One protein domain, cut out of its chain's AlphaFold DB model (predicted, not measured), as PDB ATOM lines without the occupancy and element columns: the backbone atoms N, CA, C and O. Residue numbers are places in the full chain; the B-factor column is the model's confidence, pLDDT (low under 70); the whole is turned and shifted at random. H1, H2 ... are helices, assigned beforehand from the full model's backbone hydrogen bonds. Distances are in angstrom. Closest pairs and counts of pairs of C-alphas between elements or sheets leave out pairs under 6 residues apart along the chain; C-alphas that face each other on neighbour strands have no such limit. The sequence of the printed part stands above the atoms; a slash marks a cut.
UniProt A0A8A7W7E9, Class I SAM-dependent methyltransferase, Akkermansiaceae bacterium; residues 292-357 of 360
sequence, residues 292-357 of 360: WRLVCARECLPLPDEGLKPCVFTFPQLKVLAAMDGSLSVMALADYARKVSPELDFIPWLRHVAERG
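Overview. This is residues 292 to 357 of the 360 residues of the protein "Class I SAM-dependent methyltransferase" of Akkermansiaceae bacterium (UniProt A0A8A7W7E9). Three short helices, H1, H2 and H3, stand in a curved row that runs to and fro, and H4 starts beside H3 and crosses the open side of the row, across from H2. Before H2, the long stretch of residues 299 to 314 swings out in a loop at the H1 side of the body. The printed part has 66 residues with four named helices, in the order H1, H2, H3, H4, and no named strand; its class is all helix. It is compact and rounded, with a radius of gyration of the C-alphas of 11.1 A and spans of 29 by 23 by 23 A.

Along the chain. Find C-alpha 292 at (-39.086, 103.194, 176.888); from there H1 runs through residues 292 to 298, 10.0 A from first to last C-alpha. Pass residues 299 to 314, which hold no named element, and you reach H2, residues 315 to 322, 10.4 A long. H3, the longest helix by residues, takes residues 330 to 340 and starts with C-alpha 330 at (-55.115, 116.274, 179.115); it is 15.2 A long. H4, residues 346 to 355, is 14.1 A long and ends with C-alpha 355 at (-40.221, 121.037, 178.073).

Arrangement. Start at H1, which touches H2: their closest C-alphas, those of Ala 297 and Ala 322, are 5.1 A apart. The two form a helical hairpin, running opposite ways at a steep tilt of 43 degrees. Between them, residues 303 to 304 pair with residues 310 to 311 in a short antiparallel pairing. Next, H2 and H3 form a second helical hairpin; they touch, with the C-alphas of Pro 316 and Val 340 closest at 5.7 A, and run opposite ways at a shallow tilt of 27 degrees. H3 and H4 only just touch, with 3 pairs of C-alphas within 8 A, the closest being Ala 334 and Phe 346 at 6.1 A. They run opposite ways at a steep tilt of 64 degrees. Of these three pairs, 1 is at a shallow tilt, and the packing is only just mostly crossed, with helices set at steep angles. H2 and H4 are near each other, with 6 pairs of C-alphas within 10 A. H1 is apart from H3 and from H4. In H1, H2 and H4 every O i to N i+4 pair is within hydrogen-bond range; in H3 it is 6 of 7.

Size, cuts and confidence. Look to Gly 307 and Lys 339 for the two C-alphas farthest apart, at 31.2 A. The C-alphas of Trp 292 and Gly 357, the first and last printed, are 13.1 A apart. The link from H1 to H2 is long, with 16 residues; that from H2 to H3 is short, with 7, and that from H3 to H4 is tight, with 5. The printed part has no cut. The mean pLDDT of the printed part of this model is 96.4, and no printed residue is under 70.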
ATOM      1  N   TRP A 292     -40.080 103.363 175.833       97.19
ATOM      2  CA  TRP A 292     -39.086 103.194 176.888       97.19
ATOM      3  C   TRP A 292     -39.463 103.951 178.157       97.19
ATOM      4  O   TRP A 292     -39.519 103.368 179.235       97.19
ATOM      5  N   ARG A 293     -39.797 105.236 178.034       97.62
ATOM      6  CA  ARG A 293     -40.185 106.086 179.167       97.62
ATOM      7  C   ARG A 293     -41.466 105.599 179.832       97.62
ATOM      8  O   ARG A 293     -41.604 105.723 181.048       97.62
ATOM      9  N   LEU A 294     -42.379 105.005 179.064       97.69
ATOM     10  CA  LEU A 294     -43.571 104.358 179.604       97.69
ATOM     11  C   LEU A 294     -43.221 103.112 180.435       97.69
ATOM     12  O   LEU A 294     -43.814 102.909 181.495       97.69
ATOM     13  N   VAL A 295     -42.250 102.303 179.993       98.25
ATOM     14  CA  VAL A 295     -41.702 101.197 180.798       98.25
ATOM     15  C   VAL A 295     -41.025 101.737 182.055       98.25
ATOM     16  O   VAL A 295     -41.348 101.260 183.138       98.25
ATOM     17  N   CYS A 296     -40.187 102.776 181.957       98.19
ATOM     18  CA  CYS A 296     -39.573 103.398 183.135       98.19
ATOM     19  C   CYS A 296     -40.622 103.841 184.161       98.19
ATOM     20  O   CYS A 296     -40.500 103.520 185.339       98.19
ATOM     21  N   ALA A 297     -41.690 104.512 183.719       98.00
ATOM     22  CA  ALA A 297     -42.759 104.953 184.609       98.00
ATOM     23  C   ALA A 297     -43.466 103.782 185.318       98.00
ATOM     24  O   ALA A 297     -43.788 103.880 186.501       98.00
ATOM     25  N   ARG A 298     -43.696 102.668 184.609       97.69
ATOM     26  CA  ARG A 298     -44.372 101.470 185.140       97.69
ATOM     27  C   ARG A 298     -43.495 100.663 186.093       97.69
ATOM     28  O   ARG A 298     -43.996 100.161 187.093       97.69
ATOM     29  N   GLU A 299     -42.205 100.587 185.800       97.38
ATOM     30  CA  GLU A 299     -41.199  99.865 186.588       97.38
ATOM     31  C   GLU A 299     -40.559 100.748 187.677       97.38
ATOM     32  O   GLU A 299     -39.629 100.326 188.355       97.38
ATOM     33  N   CYS A 300     -41.064 101.975 187.867       96.69
ATOM     34  CA  CYS A 300     -40.557 102.951 188.837       96.69
ATOM     35  C   CYS A 300     -39.064 103.288 188.668       96.69
ATOM     36  O   CYS A 300     -38.365 103.567 189.640       96.69
ATOM     37  N   LEU A 301     -38.581 103.282 187.425       97.00
ATOM     38  CA  LEU A 301     -37.223 103.681 187.067       97.00
ATOM     39  C   LEU A 301     -37.169 105.191 186.786       97.00
ATOM     40  O   LEU A 301     -38.188 105.777 186.405       97.00
ATOM     41  N   PRO A 302     -35.992 105.836 186.897       96.56
ATOM     42  CA  PRO A 302     -35.808 107.195 186.396       96.56
ATOM     43  C   PRO A 302     -36.192 107.304 184.912       96.56
ATOM     44  O   PRO A 302     -35.960 106.388 184.127       96.56
ATOM     45  N   LEU A 303     -36.786 108.425 184.500       97.12
ATOM     46  CA  LEU A 303     -37.078 108.674 183.087       97.12
ATOM     47  C   LEU A 303     -35.957 109.534 182.487       97.12
ATOM     48  O   LEU A 303     -35.755 110.654 182.965       97.12
ATOM     49  N   PRO A 304     -35.252 109.085 181.436       95.62
ATOM     50  CA  PRO A 304     -34.259 109.914 180.762       95.62
ATOM     51  C   PRO A 304     -34.953 111.052 180.003       95.62
ATOM     52  O   PRO A 304     -35.853 110.808 179.198       95.62
ATOM     53  N   ASP A 305     -34.537 112.299 180.218       93.94
ATOM     54  CA  ASP A 305     -34.977 113.430 179.391       93.94
ATOM     55  C   ASP A 305     -34.388 113.357 177.965       93.94
ATOM     56  O   ASP A 305     -33.753 112.368 177.590       93.94
ATOM     57  N   GLU A 306     -34.631 114.358 177.118       89.81
ATOM     58  CA  GLU A 306     -34.084 114.351 175.748       89.81
ATOM     59  C   GLU A 306     -32.547 114.312 175.682       89.81
ATOM     60  O   GLU A 306     -31.986 113.791 174.720       89.81
ATOM     61  N   GLY A 307     -31.878 114.850 176.703       90.38
ATOM     62  CA  GLY A 307     -30.428 114.855 176.870       90.38
ATOM     63  C   GLY A 307     -29.938 113.714 177.757       90.38
ATOM     64  O   GLY A 307     -28.842 113.803 178.300       90.38
ATOM     65  N   LEU A 308     -30.753 112.667 177.944       93.12
ATOM     66  CA  LEU A 308     -30.478 111.512 178.802       93.12
ATOM     67  C   LEU A 308     -30.261 111.853 180.282       93.12
ATOM     68  O   LEU A 308     -29.746 111.019 181.029       93.12
ATOM     69  N   LYS A 309     -30.655 113.042 180.751       93.19
ATOM     70  CA  LYS A 309     -30.586 113.372 182.176       93.19
ATOM     71  C   LYS A 309     -31.686 112.602 182.912       93.19
ATOM     72  O   LYS A 309     -32.861 112.761 182.558       93.19
ATOM     73  N   PRO A 310     -31.345 111.805 183.938       93.00
ATOM     74  CA  PRO A 310     -32.335 111.035 184.676       93.00
ATOM     75  C   PRO A 310     -33.277 111.979 185.433       93.00
ATOM     76  O   PRO A 310     -32.843 112.888 186.145       93.00
ATOM     77  N   CYS A 311     -34.579 111.777 185.261       94.81
ATOM     78  CA  CYS A 311     -35.631 112.476 185.987       94.81
ATOM     79  C   CYS A 311     -36.300 111.496 186.952       94.81
ATOM     80  O   CYS A 311     -36.880 110.496 186.526       94.81
ATOM     81  N   VAL A 312     -36.220 111.788 188.249       93.94
ATOM     82  CA  VAL A 312     -36.848 110.989 189.308       93.94
ATOM     83  C   VAL A 312     -38.180 111.628 189.686       93.94
ATOM     84  O   VAL A 312     -38.278 112.848 189.818       93.94
ATOM     85  N   PHE A 313     -39.201 110.796 189.858       95.81
ATOM     86  CA  PHE A 313     -40.560 111.212 190.189       95.81
ATOM     87  C   PHE A 313     -41.038 110.472 191.434       95.81
ATOM     88  O   PHE A 313     -40.600 109.356 191.715       95.81
ATOM     89  N   THR A 314     -41.962 111.077 192.177       96.75
ATOM     90  CA  THR A 314     -42.601 110.385 193.300       96.75
ATOM     91  C   THR A 314     -43.475 109.236 192.793       96.75
ATOM     92  O   THR A 314     -43.953 109.249 191.657       96.75
ATOM     93  N   PHE A 315     -43.753 108.250 193.645       96.69
ATOM     94  CA  PHE A 315     -44.634 107.137 193.276       96.69
ATOM     95  C   PHE A 315     -46.036 107.588 192.790       96.69
ATOM     96  O   PHE A 315     -46.504 107.073 191.773       96.69
ATOM     97  N   PRO A 316     -46.703 108.581 193.420       97.62
ATOM     98  CA  PRO A 316     -47.898 109.224 192.863       97.62
ATOM     99  C   PRO A 316     -47.730 109.780 191.441       97.62
ATOM    100  O   PRO A 316     -48.565 109.514 190.577       97.62
ATOM    101  N   GLN A 317     -46.643 110.508 191.173       97.88
ATOM    102  CA  GLN A 317     -46.365 111.092 189.856       97.88
ATOM    103  C   GLN A 317     -46.088 110.015 188.796       97.88
ATOM    104  O   GLN A 317     -46.564 110.131 187.666       97.88
ATOM    105  N   LEU A 318     -45.390 108.934 189.162       98.06
ATOM    106  CA  LEU A 318     -45.135 107.790 188.279       98.06
ATOM    107  C   LEU A 318     -46.432 107.122 187.811       98.06
ATOM    108  O   LEU A 318     -46.529 106.751 186.645       98.06
ATOM    109  N   LYS A 319     -47.470 107.050 188.657       98.00
ATOM    110  CA  LYS A 319     -48.796 106.562 188.229       98.00
ATOM    111  C   LYS A 319     -49.400 107.432 187.132       98.00
ATOM    112  O   LYS A 319     -49.971 106.904 186.182       98.00
ATOM    113  N   VAL A 320     -49.276 108.755 187.256       98.25
ATOM    114  CA  VAL A 320     -49.771 109.698 186.242       98.25
ATOM    115  C   VAL A 320     -48.998 109.523 184.934       98.25
ATOM    116  O   VAL A 320     -49.619 109.399 183.884       98.25
ATOM    117  N   LEU A 321     -47.666 109.437 184.997       98.19
ATOM    118  CA  LEU A 321     -46.803 109.175 183.836       98.19
ATOM    119  C   LEU A 321     -47.120 107.829 183.167       98.19
ATOM    120  O   LEU A 321     -47.236 107.761 181.947       98.19
ATOM    121  N   ALA A 322     -47.339 106.770 183.949       98.00
ATOM    122  CA  ALA A 322     -47.677 105.438 183.445       98.00
ATOM    123  C   ALA A 322     -49.038 105.377 182.720       98.00
ATOM    124  O   ALA A 322     -49.275 104.435 181.957       98.00
ATOM    125  N   ALA A 323     -49.912 106.365 182.947       97.81
ATOM    126  CA  ALA A 323     -51.186 106.544 182.248       97.81
ATOM    127  C   ALA A 323     -51.073 107.409 180.972       97.81
ATOM    128  O   ALA A 323     -52.041 107.514 180.220       97.81
ATOM    129  N   MET A 324     -49.914 108.023 180.702       97.56
ATOM    130  CA  MET A 324     -49.655 108.807 179.486       97.56
ATOM    131  C   MET A 324     -49.217 107.900 178.330       97.56
ATOM    132  O   MET A 324     -48.090 107.978 177.845       97.56
ATOM    133  N   ASP A 325     -50.100 107.018 177.873       96.56
ATOM    134  CA  ASP A 325     -49.867 106.159 176.701       96.56
ATOM    135  C   ASP A 325     -50.516 106.701 175.410       96.56
ATOM    136  O   ASP A 325     -50.461 106.060 174.356       96.56
ATOM    137  N   GLY A 326     -51.095 107.905 175.482       96.88
ATOM    138  CA  GLY A 326     -51.841 108.557 174.406       96.88
ATOM    139  C   GLY A 326     -53.331 108.204 174.357       96.88
ATOM    140  O   GLY A 326     -54.033 108.707 173.485       96.88
ATOM    141  N   SER A 327     -53.841 107.363 175.265       97.50
ATOM    142  CA  SER A 327     -55.272 107.014 175.310       97.50
ATOM    143  C   SER A 327     -56.143 108.044 176.039       97.50
ATOM    144  O   SER A 327     -57.347 108.131 175.788       97.50
ATOM    145  N   LEU A 328     -55.550 108.839 176.934       97.94
ATOM    146  CA  LEU A 328     -56.249 109.823 177.754       97.94
ATOM    147  C   LEU A 328     -55.953 111.248 177.286       97.94
ATOM    148  O   LEU A 328     -54.814 111.599 176.982       97.94
ATOM    149  N   SER A 329     -56.989 112.089 177.276       98.38
ATOM    150  CA  SER A 329     -56.823 113.521 177.034       98.38
ATOM    151  C   SER A 329     -56.165 114.214 178.230       98.38
ATOM    152  O   SER A 329     -56.213 113.709 179.355       98.38
ATOM    153  N   VAL A 330     -55.633 115.422 178.023       98.00
ATOM    154  CA  VAL A 330     -55.115 116.274 179.115       98.00
ATOM    155  C   VAL A 330     -56.128 116.417 180.260       98.00
ATOM    156  O   VAL A 330     -55.752 116.327 181.425       98.00
ATOM    157  N   MET A 331     -57.419 116.595 179.952       97.75
ATOM    158  CA  MET A 331     -58.470 116.728 180.971       97.75
ATOM    159  C   MET A 331     -58.674 115.424 181.756       97.75
ATOM    160  O   MET A 331     -58.733 115.451 182.983       97.75
ATOM    161  N   ALA A 332     -58.715 114.278 181.072       98.31
ATOM    162  CA  ALA A 332     -58.858 112.980 181.730       98.31
ATOM    163  C   ALA A 332     -57.636 112.639 182.606       98.31
ATOM    164  O   ALA A 332     -57.794 112.117 183.711       98.31
ATOM    165  N   LEU A 333     -56.426 112.981 182.153       98.31
ATOM    166  CA  LEU A 333     -55.204 112.844 182.949       98.31
ATOM    167  C   LEU A 333     -55.201 113.780 184.160       98.31
ATOM    168  O   LEU A 333     -54.797 113.352 185.236       98.31
ATOM    169  N   ALA A 334     -55.698 115.013 184.029       98.12
ATOM    170  CA  ALA A 334     -55.839 115.927 185.161       98.12
ATOM    171  C   ALA A 334     -56.797 115.362 186.222       98.12
ATOM    172  O   ALA A 334     -56.526 115.442 187.420       98.12
ATOM    173  N   ASP A 335     -57.910 114.766 185.793       98.25
ATOM    174  CA  ASP A 335     -58.878 114.115 186.681       98.25
ATOM    175  C   ASP A 335     -58.282 112.887 187.376       98.25
ATOM    176  O   ASP A 335     -58.552 112.645 188.555       98.25
ATOM    177  N   TYR A 336     -57.462 112.116 186.661       98.25
ATOM    178  CA  TYR A 336     -56.727 110.988 187.219       98.25
ATOM    179  C   TYR A 336     -55.662 111.444 188.225       98.25
ATOM    180  O   TYR A 336     -55.625 110.932 189.345       98.25
ATOM    181  N   ALA A 337     -54.864 112.459 187.876       98.12
ATOM    182  CA  ALA A 337     -53.835 113.040 188.733       98.12
ATOM    183  C   ALA A 337     -54.417 113.525 190.065       98.12
ATOM    184  O   ALA A 337     -53.892 113.162 191.111       98.12
ATOM    185  N   ARG A 338     -55.575 114.207 190.060       97.94
ATOM    186  CA  ARG A 338     -56.253 114.628 191.303       97.94
ATOM    187  C   ARG A 338     -56.603 113.472 192.246       97.94
ATOM    188  O   ARG A 338     -56.729 113.694 193.445       97.94
ATOM    189  N   LYS A 339     -56.781 112.251 191.728       97.75
ATOM    190  CA  LYS A 339     -57.090 111.061 192.539       97.75
ATOM    191  C   LYS A 339     -55.837 110.393 193.098       97.75
ATOM    192  O   LYS A 339     -55.889 109.867 194.204       97.75
ATOM    193  N   VAL A 340     -54.751 110.356 192.323       97.56
ATOM    194  CA  VAL A 340     -53.552 109.569 192.667       97.56
ATOM    195  C   VAL A 340     -52.383 110.402 193.198       97.56
ATOM    196  O   VAL A 340     -51.522 109.827 193.854       97.56
ATOM    197  N   SER A 341     -52.366 111.711 192.926       96.88
ATOM    198  CA  SER A 341     -51.339 112.702 193.294       96.88
ATOM    199  C   SER A 341     -52.013 114.074 193.520       96.88
ATOM    200  O   SER A 341     -51.862 114.989 192.710       96.88
ATOM    201  N   PRO A 342     -52.861 114.216 194.559       95.50
ATOM    202  CA  PRO A 342     -53.693 115.408 194.776       95.50
ATOM    203  C   PRO A 342     -52.902 116.709 194.995       95.50
ATOM    204  O   PRO A 342     -53.431 117.791 194.758       95.50
ATOM    205  N   GLU A 343     -51.649 116.614 195.436       95.50
ATOM    206  CA  GLU A 343     -50.713 117.726 195.624       95.50
ATOM    207  C   GLU A 343     -50.080 118.237 194.319       95.50
ATOM    208  O   GLU A 343     -49.430 119.283 194.312       95.50
ATOM    209  N   LEU A 344     -50.243 117.500 193.218       96.69
ATOM    210  CA  LEU A 344     -49.644 117.829 191.936       96.69
ATOM    211  C   LEU A 344     -50.432 118.936 191.235       96.69
ATOM    212  O   LEU A 344     -51.562 118.723 190.786       96.69
ATOM    213  N   ASP A 345     -49.799 120.092 191.035       97.00
ATOM    214  CA  ASP A 345     -50.304 121.095 190.099       97.00
ATOM    215  C   ASP A 345     -50.092 120.600 188.657       97.00
ATOM    216  O   ASP A 345     -49.061 120.830 188.017       97.00
ATOM    217  N   PHE A 346     -51.062 119.814 188.184       97.75
ATOM    218  CA  PHE A 346     -50.916 118.964 187.006       97.75
ATOM    219  C   PHE A 346     -50.587 119.739 185.728       97.75
ATOM    220  O   PHE A 346     -49.765 119.282 184.939       97.75
ATOM    221  N   ILE A 347     -51.207 120.900 185.493       96.56
ATOM    222  CA  ILE A 347     -51.045 121.606 184.215       96.56
ATOM    223  C   ILE A 347     -49.643 122.228 184.080       96.56
ATOM    224  O   ILE A 347     -49.001 121.985 183.055       96.56
ATOM    225  N   PRO A 348     -49.116 122.991 185.058       96.62
ATOM    226  CA  PRO A 348     -47.723 123.435 185.037       96.62
ATOM    227  C   PRO A 348     -46.733 122.270 185.028       96.62
ATOM    228  O   PRO A 348     -45.769 122.304 184.265       96.62
ATOM    229  N   TRP A 349     -46.997 121.212 185.802       97.25
ATOM    230  CA  TRP A 349     -46.142 120.029 185.821       97.25
ATOM    231  C   TRP A 349     -46.080 119.329 184.456       97.25
ATOM    232  O   TRP A 349     -44.993 119.015 183.981       97.25
ATOM    233  N   LEU A 350     -47.211 119.160 183.766       97.25
ATOM    234  CA  LEU A 350     -47.253 118.556 182.432       97.25
ATOM    235  C   LEU A 350     -46.488 119.392 181.395       97.25
ATOM    236  O   LEU A 350     -45.811 118.832 180.533       97.25
ATOM    237  N   ARG A 351     -46.554 120.729 181.482       95.31
ATOM    238  CA  ARG A 351     -45.728 121.605 180.630       95.31
ATOM    239  C   ARG A 351     -44.247 121.393 180.903       95.31
ATOM    240  O   ARG A 351     -43.489 121.255 179.951       95.31
ATOM    241  N   HIS A 352     -43.857 121.287 182.171       94.12
ATOM    242  CA  HIS A 352     -42.476 120.992 182.530       94.12
ATOM    243  C   HIS A 352     -42.025 119.628 181.979       94.12
ATOM    244  O   HIS A 352     -40.973 119.534 181.354       94.12
ATOM    245  N   VAL A 353     -42.847 118.580 182.108       95.00
ATOM    246  CA  VAL A 353     -42.591 117.257 181.503       95.00
ATOM    247  C   VAL A 353     -42.377 117.369 179.985       95.00
ATOM    248  O   VAL A 353     -41.433 116.786 179.446       95.00
ATOM    249  N   ALA A 354     -43.206 118.158 179.294       93.88
ATOM    250  CA  ALA A 354     -43.065 118.403 177.862       93.88
ATOM    251  C   ALA A 354     -41.786 119.183 177.520       93.88
ATOM    252  O   ALA A 354     -41.072 118.784 176.607       93.88
ATOM    253  N   GLU A 355     -41.446 120.240 178.259       92.38
ATOM    254  CA  GLU A 355     -40.221 121.037 178.073       92.38
ATOM    255  C   GLU A 355     -38.955 120.186 178.201       92.38
ATOM    256  O   GLU A 355     -38.014 120.347 177.422       92.38
ATOM    257  N   ARG A 356     -38.959 119.210 179.115       91.44
ATOM    258  CA  ARG A 356     -37.874 118.233 179.294       91.44
ATOM    259  C   ARG A 356     -37.792 117.211 178.145       91.44
ATOM    260  O   ARG A 356     -36.822 116.470 178.051       91.44
ATOM    261  N   GLY A 357     -38.759 117.190 177.223       91.88
ATOM    262  CA  GLY A 357     -38.777 116.283 176.068       91.88
ATOM    263  C   GLY A 357     -39.108 114.840 176.426       91.88
ATOM    264  O   GLY A 357     -38.618 113.924 175.774       91.88
TER     265      GLY A 357